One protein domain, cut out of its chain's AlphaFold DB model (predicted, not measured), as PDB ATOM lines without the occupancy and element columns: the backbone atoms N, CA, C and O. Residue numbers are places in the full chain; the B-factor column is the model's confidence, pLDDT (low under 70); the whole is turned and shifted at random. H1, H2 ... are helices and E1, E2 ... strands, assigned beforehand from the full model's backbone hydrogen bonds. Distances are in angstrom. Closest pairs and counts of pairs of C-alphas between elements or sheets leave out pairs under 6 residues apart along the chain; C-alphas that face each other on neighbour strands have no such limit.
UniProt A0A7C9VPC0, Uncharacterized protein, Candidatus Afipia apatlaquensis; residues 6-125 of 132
ATOM      1  N   ALA A   6     -35.568 -40.200 -17.167       40.47
ATOM      2  CA  ALA A   6     -36.055 -38.832 -17.031       40.47
ATOM      3  C   ALA A   6     -35.858 -38.289 -15.602       40.47
ATOM      4  O   ALA A   6     -35.570 -37.102 -15.442       40.47
ATOM      5  N   ALA A   7     -35.898 -39.142 -14.570       47.22
ATOM      6  CA  ALA A   7     -35.511 -38.766 -13.204       47.22
ATOM      7  C   ALA A   7     -33.979 -38.683 -13.015       47.22
ATOM      8  O   ALA A   7     -33.496 -37.819 -12.280       47.22
ATOM      9  N   ALA A   8     -33.215 -39.541 -13.702       51.75
ATOM     10  CA  ALA A   8     -31.747 -39.559 -13.654       51.75
ATOM     11  C   ALA A   8     -31.084 -38.432 -14.475       51.75
ATOM     12  O   ALA A   8     -29.942 -38.063 -14.213       51.75
ATOM     13  N   ALA A   9     -31.797 -37.850 -15.442       51.91
ATOM     14  CA  ALA A   9     -31.303 -36.801 -16.328       51.91
ATOM     15  C   ALA A   9     -31.695 -35.386 -15.873       51.91
ATOM     16  O   ALA A   9     -31.924 -34.507 -16.711       51.91
ATOM     17  N   ARG A  10     -31.726 -35.103 -14.557       67.06
ATOM     18  CA  ARG A  10     -31.529 -33.702 -14.150       67.06
ATOM     19  C   ARG A  10     -30.198 -33.260 -14.757       67.06
ATOM     20  O   ARG A  10     -29.204 -33.953 -14.538       67.06
ATOM     21  N   PRO A  11     -30.161 -32.174 -15.544       75.44
ATOM     22  CA  PRO A  11     -28.951 -31.830 -16.263       75.44
ATOM     23  C   PRO A  11     -27.797 -31.650 -15.282       75.44
ATOM     24  O   PRO A  11     -27.861 -30.792 -14.400       75.44
ATOM     25  N   LEU A  12     -26.770 -32.490 -15.411       89.19
ATOM     26  CA  LEU A  12     -25.619 -32.447 -14.525       89.19
ATOM     27  C   LEU A  12     -24.908 -31.104 -14.725       89.19
ATOM     28  O   LEU A  12     -24.477 -30.773 -15.833       89.19
ATOM     29  N   ASP A  13     -24.821 -30.313 -13.660       91.69
ATOM     30  CA  ASP A  13     -24.198 -28.996 -13.700       91.69
ATOM     31  C   ASP A  13     -22.672 -29.118 -13.621       91.69
ATOM     32  O   ASP A  13     -22.106 -29.442 -12.577       91.69
ATOM     33  N   LEU A  14     -22.013 -28.834 -14.746       95.56
ATOM     34  CA  LEU A  14     -20.555 -28.839 -14.895       95.56
ATOM     35  C   LEU A  14     -19.985 -27.426 -15.110       95.56
ATOM     36  O   LEU A  14     -18.871 -27.269 -15.619       95.56
ATOM     37  N   SER A  15     -20.733 -26.387 -14.731       94.94
ATOM     38  CA  SER A  15     -20.361 -24.988 -14.981       94.94
ATOM     39  C   SER A  15     -19.052 -24.562 -14.303       94.94
ATOM     40  O   SER A  15     -18.285 -23.807 -14.901       94.94
ATOM     41  N   ASP A  16     -18.721 -25.108 -13.126       96.19
ATOM     42  CA  ASP A  16     -17.425 -24.893 -12.456       96.19
ATOM     43  C   ASP A  16     -16.230 -25.397 -13.285       96.19
ATOM     44  O   ASP A  16     -15.136 -24.838 -13.204       96.19
ATOM     45  N   ALA A  17     -16.435 -26.415 -14.127       95.50
ATOM     46  CA  ALA A  17     -15.447 -26.892 -15.095       95.50
ATOM     47  C   ALA A  17     -15.492 -26.109 -16.427       95.50
ATOM     48  O   ALA A  17     -14.862 -26.512 -17.405       95.50
ATOM     49  N   GLN A  18     -16.237 -24.996 -16.479       95.44
ATOM     50  CA  GLN A  18     -16.514 -24.193 -17.677       95.44
ATOM     51  C   GLN A  18     -17.171 -24.990 -18.815       95.44
ATOM     52  O   GLN A  18     -17.061 -24.632 -19.986       95.44
ATOM     53  N   LEU A  19     -17.871 -26.076 -18.481       95.12
ATOM     54  CA  LEU A  19     -18.583 -26.917 -19.433       95.12
ATOM     55  C   LEU A  19     -20.058 -26.517 -19.461       95.12
ATOM     56  O   LEU A  19     -20.800 -26.737 -18.505       95.12
ATOM     57  N   LYS A  20     -20.496 -25.936 -20.579       95.19
ATOM     58  CA  LYS A  20     -21.897 -25.571 -20.794       95.19
ATOM     59  C   LYS A  20     -22.630 -26.729 -21.457       95.19
ATOM     60  O   LYS A  20     -22.191 -27.204 -22.501       95.19
ATOM     61  N   LEU A  21     -23.762 -27.139 -20.898       95.38
ATOM     62  CA  LEU A  21     -24.657 -28.087 -21.556       95.38
ATOM     63  C   LEU A  21     -25.200 -27.478 -22.858       95.38
ATOM     64  O   LEU A  21     -25.732 -26.366 -22.857       95.38
ATOM     65  N   VAL A  22     -25.055 -28.200 -23.963       95.06
ATOM     66  CA  VAL A  22     -25.494 -27.777 -25.304       95.06
ATOM     67  C   VAL A  22     -26.332 -28.831 -26.024       95.06
ATOM     68  O   VAL A  22     -26.911 -28.528 -27.062       95.06
ATOM     69  N   TYR A  23     -26.397 -30.055 -25.497       92.06
ATOM     70  CA  TYR A  23     -27.147 -31.149 -26.102       92.06
ATOM     71  C   TYR A  23     -27.690 -32.092 -25.029       92.06
ATOM     72  O   TYR A  23     -26.991 -32.408 -24.069       92.06
ATOM     73  N   VAL A  24     -28.926 -32.550 -25.211       91.81
ATOM     74  CA  VAL A  24     -29.569 -33.578 -24.386       91.81
ATOM     75  C   VAL A  24     -30.296 -34.515 -25.334       91.81
ATOM     76  O   VAL A  24     -31.090 -34.062 -26.155       91.81
ATOM     77  N   ALA A  25     -30.039 -35.810 -25.213       87.19
ATOM     78  CA  ALA A  25     -30.795 -36.834 -25.912       87.19
ATOM     79  C   ALA A  25     -31.199 -37.940 -24.952       87.19
ATOM     80  O   ALA A  25     -30.387 -38.415 -24.159       87.19
ATOM     81  N   GLN A  26     -32.447 -38.372 -25.075       84.94
ATOM     82  CA  GLN A  26     -32.913 -39.636 -24.532       84.94
ATOM     83  C   GLN A  26     -32.908 -40.645 -25.672       84.94
ATOM     84  O   GLN A  26     -33.377 -40.349 -26.772       84.94
ATOM     85  N   MET A  27     -32.335 -41.815 -25.432       72.12
ATOM     86  CA  MET A  27     -32.232 -42.866 -26.434       72.12
ATOM     87  C   MET A  27     -32.871 -44.144 -25.885       72.12
ATOM     88  O   MET A  27     -32.558 -44.546 -24.756       72.12
ATOM     89  N   PRO A  28     -33.742 -44.804 -26.667       66.44
ATOM     90  CA  PRO A  28     -34.255 -46.116 -26.301       66.44
ATOM     91  C   PRO A  28     -33.099 -47.128 -26.273       66.44
ATOM     92  O   PRO A  28     -32.325 -47.217 -27.225       66.44
ATOM     93  N   SER A  29     -32.961 -47.895 -25.187       62.78
ATOM     94  CA  SER A  29     -32.005 -49.010 -25.134       62.78
ATOM     95  C   SER A  29     -32.552 -50.208 -25.902       62.78
ATOM     96  O   SER A  29     -33.667 -50.662 -25.646       62.78
ATOM     97  N   SER A  30     -31.732 -50.800 -26.769       56.81
ATOM     98  CA  SER A  30     -32.026 -52.078 -27.427       56.81
ATOM     99  C   SER A  30     -31.989 -53.287 -26.478       56.81
ATOM    100  O   SER A  30     -32.406 -54.373 -26.867       56.81
ATOM    101  N   ILE A  31     -31.502 -53.121 -25.241       55.06
ATOM    102  CA  ILE A  31     -31.322 -54.189 -24.235       55.06
ATOM    103  C   ILE A  31     -32.190 -53.932 -22.980       55.06
ATOM    104  O   ILE A  31     -31.995 -54.540 -21.931       55.06
ATOM    105  N   GLY A  32     -33.168 -53.023 -23.075       49.75
ATOM    106  CA  GLY A  32     -33.998 -52.578 -21.951       49.75
ATOM    107  C   GLY A  32     -33.365 -51.433 -21.146       49.75
ATOM    108  O   GLY A  32     -32.143 -51.362 -20.980       49.75
ATOM    109  N   GLY A  33     -34.219 -50.519 -20.672       58.41
ATOM    110  CA  GLY A  33     -33.854 -49.281 -19.966       58.41
ATOM    111  C   GLY A  33     -33.846 -48.040 -20.865       58.41
ATOM    112  O   GLY A  33     -33.650 -48.123 -22.071       58.41
ATOM    113  N   GLU A  34     -34.077 -46.863 -20.300       65.00
ATOM    114  CA  GLU A  34     -33.829 -45.607 -21.010       65.00
ATOM    115  C   GLU A  34     -32.359 -45.212 -20.827       65.00
ATOM    116  O   GLU A  34     -31.779 -45.417 -19.759       65.00
ATOM    117  N   THR A  35     -31.737 -44.662 -21.870       80.56
ATOM    118  CA  THR A  35     -30.393 -44.082 -21.766       80.56
ATOM    119  C   THR A  35     -30.455 -42.589 -22.033       80.56
ATOM    120  O   THR A  35     -31.289 -42.119 -22.809       80.56
ATOM    121  N   ALA A  36     -29.576 -41.836 -21.388       89.00
ATOM    122  CA  ALA A  36     -29.451 -40.403 -21.576       89.00
ATOM    123  C   ALA A  36     -28.036 -40.058 -22.039       89.00
ATOM    124  O   ALA A  36     -27.053 -40.675 -21.627       89.00
ATOM    125  N   PHE A  37     -27.940 -39.045 -22.891       90.75
ATOM    126  CA  PHE A  37     -26.679 -38.466 -23.316       90.75
ATOM    127  C   PHE A  37     -26.731 -36.948 -23.178       90.75
ATOM    128  O   PHE A  37     -27.592 -36.287 -23.761       90.75
ATOM    129  N   LEU A  38     -25.791 -36.401 -22.414       93.94
ATOM    130  CA  LEU A  38     -25.611 -34.973 -22.198       93.94
ATOM    131  C   LEU A  38     -24.335 -34.526 -22.916       93.94
ATOM    132  O   LEU A  38     -23.249 -35.029 -22.641       93.94
ATOM    133  N   GLY A  39     -24.456 -33.588 -23.848       95.25
ATOM    134  CA  GLY A  39     -23.322 -32.999 -24.553       95.25
ATOM    135  C   GLY A  39     -22.973 -31.632 -23.982       95.25
ATOM    136  O   GLY A  39     -23.827 -30.746 -23.892       95.25
ATOM    137  N   TYR A  40     -21.703 -31.449 -23.648       95.50
ATOM    138  CA  TYR A  40     -21.151 -30.223 -23.097       95.50
ATOM    139  C   TYR A  40     -20.120 -29.610 -24.033       95.50
ATOM    140  O   TYR A  40     -19.319 -30.314 -24.654       95.50
ATOM    141  N   ARG A  41     -20.103 -28.277 -24.075       94.00
ATOM    142  CA  ARG A  41     -19.094 -27.483 -24.768       94.00
ATOM    143  C   ARG A  41     -18.328 -26.630 -23.766       94.00
ATOM    144  O   ARG A  41     -18.928 -25.866 -23.014       94.00
ATOM    145  N   GLY A  42     -17.008 -26.765 -23.781       91.62
ATOM    146  CA  GLY A  42     -16.079 -25.949 -23.009       91.62
ATOM    147  C   GLY A  42     -15.348 -24.902 -23.852       91.62
ATOM    148  O   GLY A  42     -15.594 -24.775 -25.061       91.62
ATOM    149  N   PRO A  43     -14.410 -24.166 -23.231       87.06
ATOM    150  CA  PRO A  43     -13.521 -23.242 -23.925       87.06
ATOM    151  C   PRO A  43     -12.741 -23.933 -25.048       87.06
ATOM    152  O   PRO A  43     -12.505 -25.140 -25.011       87.06
ATOM    153  N   HIS A  44     -12.331 -23.156 -26.053       82.81
ATOM    154  CA  HIS A  44     -11.532 -23.637 -27.191       82.81
ATOM    155  C   HIS A  44     -12.145 -24.826 -27.953       82.81
ATOM    156  O   HIS A  44     -11.428 -25.588 -28.586       82.81
ATOM    157  N   GLY A  45     -13.471 -24.999 -27.900       77.50
ATOM    158  CA  GLY A  45     -14.155 -26.060 -28.639       77.50
ATOM    159  C   GLY A  45     -14.067 -27.449 -28.003       77.50
ATOM    160  O   GLY A  45     -14.475 -28.405 -28.654       77.50
ATOM    161  N   CYS A  46     -13.605 -27.575 -26.748       88.31
ATOM    162  CA  CYS A  46     -13.684 -28.840 -26.010       88.31
ATOM    163  C   CYS A  46     -15.124 -29.377 -26.038       88.31
ATOM    164  O   CYS A  46     -16.044 -28.682 -25.602       88.31
ATOM    165  N   MET A  47     -15.314 -30.612 -26.496       93.00
ATOM    166  CA  MET A  47     -16.600 -31.308 -26.433       93.00
ATOM    167  C   MET A  47     -16.488 -32.506 -25.501       93.00
ATOM    168  O   MET A  47     -15.559 -33.307 -25.625       93.00
ATOM    169  N   VAL A  48     -17.439 -32.613 -24.578       95.69
ATOM    170  CA  VAL A  48     -17.540 -33.725 -23.632       95.69
ATOM    171  C   VAL A  48     -18.946 -34.295 -23.704       95.69
ATOM    172  O   VAL A  48     -19.920 -33.570 -23.531       95.69
ATOM    173  N   GLY A  49     -19.051 -35.588 -23.967       95.69
ATOM    174  CA  GLY A  49     -20.275 -36.356 -23.815       95.69
ATOM    175  C   GLY A  49     -20.321 -37.017 -22.447       95.69
ATOM    176  O   GLY A  49     -19.315 -37.560 -21.997       95.69
ATOM    177  N   PHE A  50     -21.484 -37.001 -21.812       96.00
ATOM    178  CA  PHE A  50     -21.778 -37.790 -20.629       96.00
ATOM    179  C   PHE A  50     -22.936 -38.732 -20.933       96.00
ATOM    180  O   PHE A  50     -24.040 -38.289 -21.245       96.00
ATOM    181  N   TRP A  51     -22.662 -40.028 -20.878       93.81
ATOM    182  CA  TRP A  51     -23.638 -41.083 -21.097       93.81
ATOM    183  C   TRP A  51     -24.077 -41.683 -19.763       93.81
ATOM    184  O   TRP A  51     -23.240 -41.923 -18.890       93.81
ATOM    185  N   ILE A  52     -25.377 -41.948 -19.641       90.94
ATOM    186  CA  ILE A  52     -26.009 -42.629 -18.511       90.94
ATOM    187  C   ILE A  52     -26.907 -43.730 -19.073       90.94
ATOM    188  O   ILE A  52     -27.697 -43.481 -19.988       90.94
ATOM    189  N   GLY A  53     -26.832 -44.934 -18.519       88.88
ATOM    190  CA  GLY A  53     -27.706 -46.022 -18.942       88.88
ATOM    191  C   GLY A  53     -27.614 -47.260 -18.067       88.88
ATOM    192  O   GLY A  53     -27.073 -47.226 -16.963       88.88
ATOM    193  N   THR A  54     -28.138 -48.375 -18.571       85.38
ATOM    194  CA  THR A  54     -28.024 -49.683 -17.914       85.38
ATOM    195  C   THR A  54     -26.544 -50.047 -17.732       85.38
ATOM    196  O   THR A  54     -25.798 -49.990 -18.712       85.38
ATOM    197  N   PRO A  55     -26.095 -50.424 -16.520       81.00
ATOM    198  CA  PRO A  55     -24.686 -50.669 -16.242       81.00
ATOM    199  C   PRO A  55     -24.161 -51.854 -17.063       81.00
ATOM    200  O   PRO A  55     -24.626 -52.980 -16.865       81.00
ATOM    201  N   PRO A  56     -23.172 -51.644 -17.952       78.12
ATOM    202  CA  PRO A  56     -22.496 -52.743 -18.623       78.12
ATOM    203  C   PRO A  56     -21.827 -53.670 -17.603       78.12
ATOM    204  O   PRO A  56     -21.271 -53.222 -16.592       78.12
ATOM    205  N   ALA A  57     -21.848 -54.976 -17.877       79.44
ATOM    206  CA  ALA A  57     -21.089 -55.937 -17.086       79.44
ATOM    207  C   ALA A  57     -19.583 -55.623 -17.157       79.44
ATOM    208  O   ALA A  57     -19.075 -55.199 -18.193       79.44
ATOM    209  N   GLY A  58     -18.869 -55.839 -16.051       84.44
ATOM    210  CA  GLY A  58     -17.411 -55.679 -15.993       84.44
ATOM    211  C   GLY A  58     -16.893 -54.264 -15.713       84.44
ATOM    212  O   GLY A  58     -15.689 -54.113 -15.541       84.44
ATOM    213  N   LEU A  59     -17.755 -53.244 -15.600       89.19
ATOM    214  CA  LEU A  59     -17.312 -51.927 -15.122       89.19
ATOM    215  C   LEU A  59     -17.049 -51.930 -13.609       89.19
ATOM    216  O   LEU A  59     -17.758 -52.580 -12.833       89.19
ATOM    217  N   GLU A  60     -16.045 -51.170 -13.187       92.81
ATOM    218  CA  GLU A  60     -15.748 -50.904 -11.777       92.81
ATOM    219  C   GLU A  60     -16.524 -49.680 -11.262       92.81
ATOM    220  O   GLU A  60     -17.144 -48.944 -12.034       92.81
ATOM    221  N   SER A  61     -16.504 -49.469  -9.942       92.25
ATOM    222  CA  SER A  61     -17.086 -48.273  -9.317       92.25
ATOM    223  C   SER A  61     -16.253 -47.015  -9.543       92.25
ATOM    224  O   SER A  61     -16.798 -45.920  -9.636       92.25
ATOM    225  N   ALA A  62     -14.934 -47.167  -9.652       95.19
ATOM    226  CA  ALA A  62     -14.034 -46.080 -10.003       95.19
ATOM    227  C   ALA A  62     -13.964 -45.902 -11.532       95.19
ATOM    228  O   ALA A  62     -13.956 -46.906 -12.251       95.19
ATOM    229  N   PRO A  63     -13.846 -44.660 -12.040       97.44
ATOM    230  CA  PRO A  63     -13.603 -44.408 -13.456       97.44
ATOM    231  C   PRO A  63     -12.385 -45.165 -13.992       97.44
ATOM    232  O   PRO A  63     -11.282 -45.066 -13.455       97.44
ATOM    233  N   LYS A  64     -12.578 -45.897 -15.094       96.06
ATOM    234  CA  LYS A  64     -11.516 -46.604 -15.824       96.06
ATOM    235  C   LYS A  64     -11.423 -46.137 -17.264       96.06
ATOM    236  O   LYS A  64     -12.425 -45.775 -17.876       96.06
ATOM    237  N   SER A  65     -10.204 -46.166 -17.800       95.44
ATOM    238  CA  SER A  65      -9.943 -45.853 -19.204       95.44
ATOM    239  C   SER A  65     -10.465 -46.960 -20.118       95.44
ATOM    240  O   SER A  65     -10.108 -48.120 -19.934       95.44
ATOM    241  N   LEU A  66     -11.276 -46.576 -21.106       93.19
ATOM    242  CA  LEU A  66     -11.745 -47.413 -22.217       93.19
ATOM    243  C   LEU A  66     -11.559 -46.668 -23.550       93.19
ATOM    244  O   LEU A  66     -12.466 -46.614 -24.380       93.19
ATOM    245  N   ASP A  67     -10.411 -46.007 -23.707       93.62
ATOM    246  CA  ASP A  67     -10.111 -45.161 -24.866       93.62
ATOM    247  C   ASP A  67     -10.301 -45.907 -26.200       93.62
ATOM    248  O   ASP A  67      -9.931 -47.074 -26.342       93.62
ATOM    249  N   ALA A  68     -10.856 -45.213 -27.194       88.62
ATOM    250  CA  ALA A  68     -11.187 -45.775 -28.500       88.62
ATOM    251  C   ALA A  68     -10.776 -44.804 -29.615       88.62
ATOM    252  O   ALA A  68     -11.422 -43.779 -29.843       88.62
ATOM    253  N   GLY A  69      -9.684 -45.121 -30.316       88.81
ATOM    254  CA  GLY A  69      -9.096 -44.219 -31.311       88.81
ATOM    255  C   GLY A  69      -8.727 -42.869 -30.685       88.81
ATOM    256  O   GLY A  69      -8.026 -42.818 -29.677       88.81
ATOM    257  N   ASP A  70      -9.244 -41.782 -31.259       87.81
ATOM    258  CA  ASP A  70      -9.005 -40.412 -30.776       87.81
ATOM    259  C   ASP A  70      -9.914 -39.997 -29.605       87.81
ATOM    260  O   ASP A  70      -9.821 -38.869 -29.104       87.81
ATOM    261  N   PHE A  71     -10.819 -40.881 -29.178       91.81
ATOM    262  CA  PHE A  71     -11.718 -40.627 -28.065       91.81
ATOM    263  C   PHE A  71     -11.117 -41.134 -26.763       91.81
ATOM    264  O   PHE A  71     -10.766 -42.307 -26.621       91.81
ATOM    265  N   ARG A  72     -11.064 -40.237 -25.783       95.19
ATOM    266  CA  ARG A  72     -10.801 -40.592 -24.397       95.19
ATOM    267  C   ARG A  72     -12.111 -40.938 -23.723       95.19
ATOM    268  O   ARG A  72     -13.051 -40.143 -23.780       95.19
ATOM    269  N   VAL A  73     -12.164 -42.106 -23.094       96.25
ATOM    270  CA  VAL A  73     -13.377 -42.609 -22.448       96.25
ATOM    271  C   VAL A  73     -13.064 -42.992 -21.016       96.25
ATOM    272  O   VAL A  73     -12.133 -43.756 -20.757       96.25
ATOM    273  N   ARG A  74     -13.842 -42.463 -20.076       97.88
ATOM    274  CA  ARG A  74     -13.815 -42.875 -18.673       97.88
ATOM    275  C   ARG A  74     -15.163 -43.429 -18.294       97.88
ATOM    276  O   ARG A  74     -16.126 -42.676 -18.267       97.88
ATOM    277  N   ALA A  75     -15.215 -44.729 -18.033       96.56
ATOM    278  CA  ALA A  75     -16.446 -45.431 -17.710       96.56
ATOM    279  C   ALA A  75     -16.397 -46.003 -16.296       96.56
ATOM    280  O   ALA A  75     -15.343 -46.433 -15.824       96.56
ATOM    281  N   TRP A  76     -17.543 -45.994 -15.632       96.50
ATOM    282  CA  TRP A  76     -17.753 -46.597 -14.320       96.50
ATOM    283  C   TRP A  76     -19.223 -46.974 -14.165       96.50
ATOM    284  O   TRP A  76     -20.050 -46.712 -15.042       96.50
ATOM    285  N   ARG A  77     -19.565 -47.607 -13.050       93.50
ATOM    286  CA  ARG A  77     -20.953 -47.886 -12.692       93.50
ATOM    287  C   ARG A  77     -21.178 -47.741 -11.201       93.50
ATOM    288  O   ARG A  77     -20.251 -47.872 -10.409       93.50
ATOM    289  N   ASP A  78     -22.429 -47.583 -10.820       89.06
ATOM    290  CA  ASP A  78     -22.877 -47.908  -9.475       89.06
ATOM    291  C   ASP A  78     -23.758 -49.176  -9.514       89.06
ATOM    292  O   ASP A  78     -23.655 -50.013 -10.420       89.06
ATOM    293  N   ARG A  79     -24.589 -49.373  -8.485       84.50
ATOM    294  CA  ARG A  79     -25.507 -50.522  -8.409       84.50
ATOM    295  C   ARG A  79     -26.691 -50.424  -9.372       84.50
ATOM    296  O   ARG A  79     -27.299 -51.452  -9.653       84.50
ATOM    297  N   VAL A  80     -27.037 -49.223  -9.820       83.50
ATOM    298  CA  VAL A  80     -28.241 -48.932 -10.598       83.50
ATOM    299  C   VAL A  80     -27.929 -48.517 -12.032       83.50
ATOM    300  O   VAL A  80     -28.651 -48.952 -12.916       83.50
ATOM    301  N   ALA A  81     -26.857 -47.770 -12.295       88.81
ATOM    302  CA  ALA A  81     -26.546 -47.178 -13.592       88.81
ATOM    303  C   ALA A  81     -25.068 -47.335 -13.986       88.81
ATOM    304  O   ALA A  81     -24.167 -47.448 -13.153       88.81
ATOM    305  N   GLY A  82     -24.832 -47.352 -15.296       91.88
ATOM    306  CA  GLY A  82     -23.526 -47.179 -15.914       91.88
ATOM    307  C   GLY A  82     -23.354 -45.749 -16.396       91.88
ATOM    308  O   GLY A  82     -24.312 -45.106 -16.828       91.88
ATOM    309  N   TYR A  83     -22.111 -45.288 -16.362       94.44
ATOM    310  CA  TYR A  83     -21.729 -43.931 -16.701       94.44
ATOM    311  C   TYR A  83     -20.511 -43.940 -17.612       94.44
ATOM    312  O   TYR A  83     -19.615 -44.773 -17.454       94.44
ATOM    313  N   ALA A  84     -20.445 -42.985 -18.536       95.69
ATOM    314  CA  ALA A  84     -19.223 -42.731 -19.284       95.69
ATOM    315  C   ALA A  84     -19.050 -41.247 -19.607       95.69
ATOM    316  O   ALA A  84     -19.973 -40.604 -20.103       95.69
ATOM    317  N   LEU A  85     -17.845 -40.723 -19.390       97.25
ATOM    318  CA  LEU A  85     -17.386 -39.483 -20.009       97.25
ATOM    319  C   LEU A  85     -16.607 -39.796 -21.274       97.25
ATOM    320  O   LEU A  85     -15.733 -40.659 -21.270       97.25
ATOM    321  N   ILE A  86     -16.905 -39.055 -22.333       96.44
ATOM    322  CA  ILE A  86     -16.308 -39.215 -23.654       96.44
ATOM    323  C   ILE A  86     -15.816 -37.846 -24.103       96.44
ATOM    324  O   ILE A  86     -16.594 -36.897 -24.149       96.44
ATOM    325  N   ALA A  87     -14.543 -37.721 -24.463       94.81
ATOM    326  CA  ALA A  87     -14.006 -36.482 -25.018       94.81
ATOM    327  C   ALA A  87     -13.070 -36.767 -26.191       94.81
ATOM    328  O   ALA A  87     -12.345 -37.760 -26.194       94.81
ATOM    329  N   LYS A  88     -13.044 -35.860 -27.168       90.25
ATOM    330  CA  LYS A  88     -12.058 -35.866 -28.256       90.25
ATOM    331  C   LYS A  88     -11.046 -34.746 -28.026       90.25
ATOM    332  O   LYS A  88     -11.438 -33.627 -27.701       90.25
ATOM    333  N   GLY A  89      -9.756 -35.050 -28.167       85.94
ATOM    334  CA  GLY A  89      -8.681 -34.050 -28.097       85.94
ATOM    335  C   GLY A  89      -8.445 -33.418 -26.718       85.94
ATOM    336  O   GLY A  89      -7.650 -32.484 -26.608       85.94
ATOM    337  N   MET A  90      -9.117 -33.908 -25.670       91.81
ATOM    338  CA  MET A  90      -8.885 -33.499 -24.285       91.81
ATOM    339  C   MET A  90      -7.627 -34.173 -23.729       91.81
ATOM    340  O   MET A  90      -7.379 -35.353 -23.981       91.81
ATOM    341  N   ASP A  91      -6.858 -33.422 -22.943       92.62
ATOM    342  CA  ASP A  91      -5.717 -33.944 -22.195       92.62
ATOM    343  C   ASP A  91      -6.130 -35.147 -21.313       92.62
ATOM    344  O   ASP A  91      -7.133 -35.045 -20.595       92.62
ATOM    345  N   PRO A  92      -5.389 -36.274 -21.330       93.06
ATOM    346  CA  PRO A  92      -5.746 -37.465 -20.557       93.06
ATOM    347  C   PRO A  92      -5.899 -37.195 -19.056       93.06
ATOM    348  O   PRO A  92      -6.860 -37.648 -18.443       93.06
ATOM    349  N   THR A  93      -5.024 -36.370 -18.478       95.12
ATOM    350  CA  THR A  93      -5.088 -36.041 -17.047       95.12
ATOM    351  C   THR A  93      -6.332 -35.213 -16.745       95.12
ATOM    352  O   THR A  93      -6.946 -35.342 -15.687       95.12
ATOM    353  N   ARG A  94      -6.733 -34.347 -17.682       95.44
ATOM    354  CA  ARG A  94      -7.925 -33.512 -17.527       95.44
ATOM    355  C   ARG A  94      -9.201 -34.350 -17.513       95.44
ATOM    356  O   ARG A  94     -10.048 -34.108 -16.655       95.44
ATOM    357  N   ILE A  95      -9.339 -35.325 -18.417       96.25
ATOM    358  CA  ILE A  95     -10.519 -36.205 -18.415       96.25
ATOM    359  C   ILE A  95     -10.522 -37.147 -17.204       96.25
ATOM    360  O   ILE A  95     -11.595 -37.397 -16.665       96.25
ATOM    361  N   ASP A  96      -9.356 -37.592 -16.722       97.25
ATOM    362  CA  ASP A  96      -9.253 -38.376 -15.480       97.25
ATOM    363  C   ASP A  96      -9.832 -37.590 -14.294       97.25
ATOM    364  O   ASP A  96     -10.746 -38.058 -13.614       97.25
ATOM    365  N   ARG A  97      -9.380 -36.343 -14.102       97.31
ATOM    366  CA  ARG A  97      -9.871 -35.463 -13.027       97.31
ATOM    367  C   ARG A  97     -11.345 -35.112 -13.169       97.31
ATOM    368  O   ARG A  97     -12.056 -35.036 -12.168       97.31
ATOM    369  N   LEU A  98     -11.811 -34.896 -14.399       97.62
ATOM    370  CA  LEU A  98     -13.226 -34.649 -14.648       97.62
ATOM    371  C   LEU A  98     -14.064 -35.880 -14.287       97.62
ATOM    372  O   LEU A  98     -15.091 -35.728 -13.633       97.62
ATOM    373  N   ALA A  99     -13.620 -37.084 -14.650       97.88
ATOM    374  CA  ALA A  99     -14.322 -38.321 -14.327       97.88
ATOM    375  C   ALA A  99     -14.382 -38.586 -12.823       97.88
ATOM    376  O   ALA A  99     -15.439 -38.953 -12.323       97.88
ATOM    377  N   GLU A 100     -13.298 -38.332 -12.089       97.25
ATOM    378  CA  GLU A 100     -13.288 -38.410 -10.623       97.25
ATOM    379  C   GLU A 100     -14.318 -37.457  -9.991       97.25
ATOM    380  O   GLU A 100     -15.081 -37.855  -9.110       97.25
ATOM    381  N   ALA A 101     -14.373 -36.201 -10.446       96.94
ATOM    382  CA  ALA A 101     -15.327 -35.219  -9.930       96.94
ATOM    383  C   ALA A 101     -16.778 -35.567 -10.302       96.94
ATOM    384  O   ALA A 101     -17.673 -35.450  -9.467       96.94
ATOM    385  N   VAL A 102     -17.012 -36.024 -11.535       96.31
ATOM    386  CA  VAL A 102     -18.343 -36.412 -12.020       96.31
ATOM    387  C   VAL A 102     -18.846 -37.674 -11.329       96.31
ATOM    388  O   VAL A 102     -20.006 -37.700 -10.937       96.31
ATOM    389  N   ALA A 103     -17.993 -38.673 -11.097       95.56
ATOM    390  CA  ALA A 103     -18.367 -39.874 -10.352       95.56
ATOM    391  C   ALA A 103     -18.900 -39.533  -8.952       95.56
ATOM    392  O   ALA A 103     -19.913 -40.081  -8.533       95.56
ATOM    393  N   ARG A 104     -18.279 -38.558  -8.273       94.06
ATOM    394  CA  ARG A 104     -18.742 -38.040  -6.975       94.06
ATOM    395  C   ARG A 104     -20.044 -37.242  -7.058       94.06
ATOM    396  O   ARG A 104     -20.798 -37.221  -6.096       94.06
ATOM    397  N   LEU A 105     -20.301 -36.554  -8.174       92.38
ATOM    398  CA  LEU A 105     -21.548 -35.802  -8.376       92.38
ATOM    399  C   LEU A 105     -22.755 -36.708  -8.602       92.38
ATOM    400  O   LEU A 105     -23.863 -36.332  -8.235       92.38
ATOM    401  N   VAL A 106     -22.545 -37.846  -9.264       90.88
ATOM    402  CA  VAL A 106     -23.626 -38.779  -9.610       90.88
ATOM    403  C   VAL A 106     -23.808 -39.892  -8.584       90.88
ATOM    404  O   VAL A 106     -24.766 -40.649  -8.693       90.88
ATOM    405  N   ASP A 107     -22.931 -39.985  -7.578       89.19
ATOM    406  CA  ASP A 107     -23.090 -40.925  -6.471       89.19
ATOM    407  C   ASP A 107     -24.276 -40.503  -5.578       89.19
ATOM    408  O   ASP A 107     -24.206 -39.464  -4.912       89.19
ATOM    409  N   PRO A 108     -25.359 -41.301  -5.500       81.12
ATOM    410  CA  PRO A 108     -26.525 -40.971  -4.681       81.12
ATOM    411  C   PRO A 108     -26.225 -40.931  -3.174       81.12
ATOM    412  O   PRO A 108     -27.020 -40.383  -2.411       81.12
ATOM    413  N   GLY A 109     -25.115 -41.525  -2.724       83.19
ATOM    414  CA  GLY A 109     -24.668 -41.485  -1.331       83.19
ATOM    415  C   GLY A 109     -23.858 -40.240  -0.969       83.19
ATOM    416  O   GLY A 109     -23.557 -40.041   0.210       83.19
ATOM    417  N   GLN A 110     -23.493 -39.406  -1.947       83.56
ATOM    418  CA  GLN A 110     -22.613 -38.266  -1.737       83.56
ATOM    419  C   GLN A 110     -23.385 -36.942  -1.678       83.56
ATOM    420  O   GLN A 110     -24.211 -36.622  -2.530       83.56
ATOM    421  N   ILE A 111     -23.081 -36.128  -0.663       85.88
ATOM    422  CA  ILE A 111     -23.560 -34.746  -0.588       85.88
ATOM    423  C   ILE A 111     -22.672 -33.891  -1.494       85.88
ATOM    424  O   ILE A 111     -21.448 -33.889  -1.346       85.88
ATOM    425  N   VAL A 112     -23.286 -33.157  -2.426       85.75
ATOM    426  CA  VAL A 112     -22.568 -32.203  -3.279       85.75
ATOM    427  C   VAL A 112     -22.069 -31.043  -2.419       85.75
ATOM    428  O   VAL A 112     -22.863 -30.229  -1.952       85.75
ATOM    429  N   ASP A 113     -20.754 -30.975  -2.225       89.44
ATOM    430  CA  ASP A 113     -20.078 -30.013  -1.355       89.44
ATOM    431  C   ASP A 113     -19.093 -29.103  -2.116       89.44
ATOM    432  O   ASP A 113     -18.825 -29.266  -3.315       89.44
ATOM    433  N   ASP A 114     -18.510 -28.141  -1.397       91.81
ATOM    434  CA  ASP A 114     -17.489 -27.231  -1.928       91.81
ATOM    435  C   ASP A 114     -16.229 -27.959  -2.415       91.81
ATOM    436  O   ASP A 114     -15.508 -27.450  -3.282       91.81
ATOM    437  N   GLY A 115     -15.960 -29.158  -1.895       94.19
ATOM    438  CA  GLY A 115     -14.856 -30.006  -2.325       94.19
ATOM    439  C   GLY A 115     -15.048 -30.500  -3.756       94.19
ATOM    440  O   GLY A 115     -14.128 -30.406  -4.569       94.19
ATOM    441  N   ILE A 116     -16.250 -30.969  -4.098       93.62
ATOM    442  CA  ILE A 116     -16.606 -31.386  -5.462       93.62
ATOM    443  C   ILE A 116     -16.582 -30.190  -6.417       93.62
ATOM    444  O   ILE A 116     -15.989 -30.267  -7.495       93.62
ATOM    445  N   ARG A 117     -17.149 -29.052  -6.002       94.44
ATOM    446  CA  ARG A 117     -17.138 -27.814  -6.801       94.44
ATOM    447  C   ARG A 117     -15.711 -27.315  -7.053       94.44
ATOM    448  O   ARG A 117     -15.364 -26.921  -8.164       94.44
ATOM    449  N   THR A 118     -14.833 -27.416  -6.055       96.25
ATOM    450  CA  THR A 118     -13.402 -27.101  -6.201       96.25
ATOM    451  C   THR A 118     -12.683 -28.082  -7.125       96.25
ATOM    452  O   THR A 118     -11.872 -27.654  -7.947       96.25
ATOM    453  N   ALA A 119     -12.999 -29.378  -7.046       95.69
ATOM    454  CA  ALA A 119     -12.454 -30.377  -7.962       95.69
ATOM    455  C   ALA A 119     -12.817 -30.054  -9.421       95.69
ATOM    456  O   ALA A 119     -11.924 -30.036 -10.269       95.69
ATOM    457  N   LEU A 120     -14.078 -29.691  -9.698       96.25
ATOM    458  CA  LEU A 120     -14.518 -29.239 -11.024       96.25
ATOM    459  C   LEU A 120     -13.750 -28.000 -11.506       96.25
ATOM    460  O   LEU A 120     -13.255 -27.991 -12.633       96.25
ATOM    461  N   ARG A 121     -13.568 -26.981 -10.655       96.19
ATOM    462  CA  ARG A 121     -12.766 -25.795 -11.014       96.19
ATOM    463  C   ARG A 121     -11.329 -26.154 -11.383       96.19
ATOM    464  O   ARG A 121     -10.782 -25.607 -12.342       96.19
ATOM    465  N   ASN A 122     -10.720 -27.097 -10.669       94.88
ATOM    466  CA  ASN A 122      -9.341 -27.525 -10.916       94.88
ATOM    467  C   ASN A 122      -9.166 -28.297 -12.237       94.88
ATOM    468  O   ASN A 122      -8.070 -28.272 -12.805       94.88
ATOM    469  N   VAL A 123     -10.231 -28.894 -12.790       93.94
ATOM    470  CA  VAL A 123     -10.205 -29.499 -14.139       93.94
ATOM    471  C   VAL A 123      -9.738 -28.479 -15.181       93.94
ATOM    472  O   VAL A 123      -8.900 -28.799 -16.024       93.94
ATOM    473  N   THR A 124     -10.195 -27.227 -15.088       89.44
ATOM    474  CA  THR A 124      -9.858 -26.164 -16.057       89.44
ATOM    475  C   THR A 124      -8.364 -25.826 -16.103       89.44
ATOM    476  O   THR A 124      -7.871 -25.337 -17.117       89.44
ATOM    477  N   ARG A 125      -7.633 -26.120 -15.020       90.12
ATOM    478  CA  ARG A 125      -6.197 -25.841 -14.850       90.12
ATOM    479  C   ARG A 125      -5.313 -27.064 -15.105       90.12
ATOM    480  O   ARG A 125      -4.097 -26.972 -14.980       90.12
TER     481      ARG A 125
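What this domain is: This is residues 6 to 125 of the 132 residues of an uncharacterized protein of Candidatus Afipia apatlaquensis (UniProt A0A7C9VPC0). One twisted antiparallel sheet of five strands has helix H1 over one face at its E5 and E4 end, and H2 packs on H1 away from the sheet. The 17-residue link from E3 to E4 folds back beside E4, where residues 64 to 65 pair with it. The 120 printed residues, of mixed class, hold E1 E2 E3 E4 E5 H1 H2 along the chain, and the sheet's order is E1 E2 E3 E5 E4. The whole is compact, with a radius of gyration of the C-alphas of 13.5 A and spans of 39 by 35 by 26 A.

Where its parts are: E1, residues 20 to 28, begins at C-alpha 20 (-21.897, -25.571, -20.794) and is 24.6 A long. E2 is residues 34 to 41, 23.7 A; E3 47 to 53; E5 82 to 88; E4 71 to 77. H1, residues 92 to 106, is 21.0 A long. H2, residues 114 to 123, ends at C-alpha 123 (-10.205, -29.499, -14.139).

How they stand to each other: E1, E2 and E3 form a meander, each strand the antiparallel neighbour of the one before. N 25 and O 37 of E1 and E2 are 2.9 A apart, N 38 and O 50 of E2 and E3 2.8 A, N 51 and O 84 of E3 and E5 2.9 A, and N 85 and O 74 of E5 and E4 2.8 A. H1 is on one face, giving two layers, helix over sheet, at a height over the sheet of 9.0 A; C-alphas 74 and 99 are the closest of E4 and H1, 6.3 A. H1 only just runs along the strands, at 29 degrees to E4 on the local plane. H1 and H2 form a helical hairpin and touch, closest at C-alphas 94 and 123, 5.7 A, with a shallow tilt of 24 degrees, opposite ways. H2 is not on the sheet. In H1 and H2 every O i to N i+4 pair is within hydrogen-bond range.

The domain as a whole: The C-alphas farthest apart, of Gly 32 and Arg 125, are 39.2 A apart. The printed part has no cut, and the link from E3 to E4 is long. Mean pLDDT of the printed part is 88.0; residues 6 to 10 and 28 to 34 are under 70.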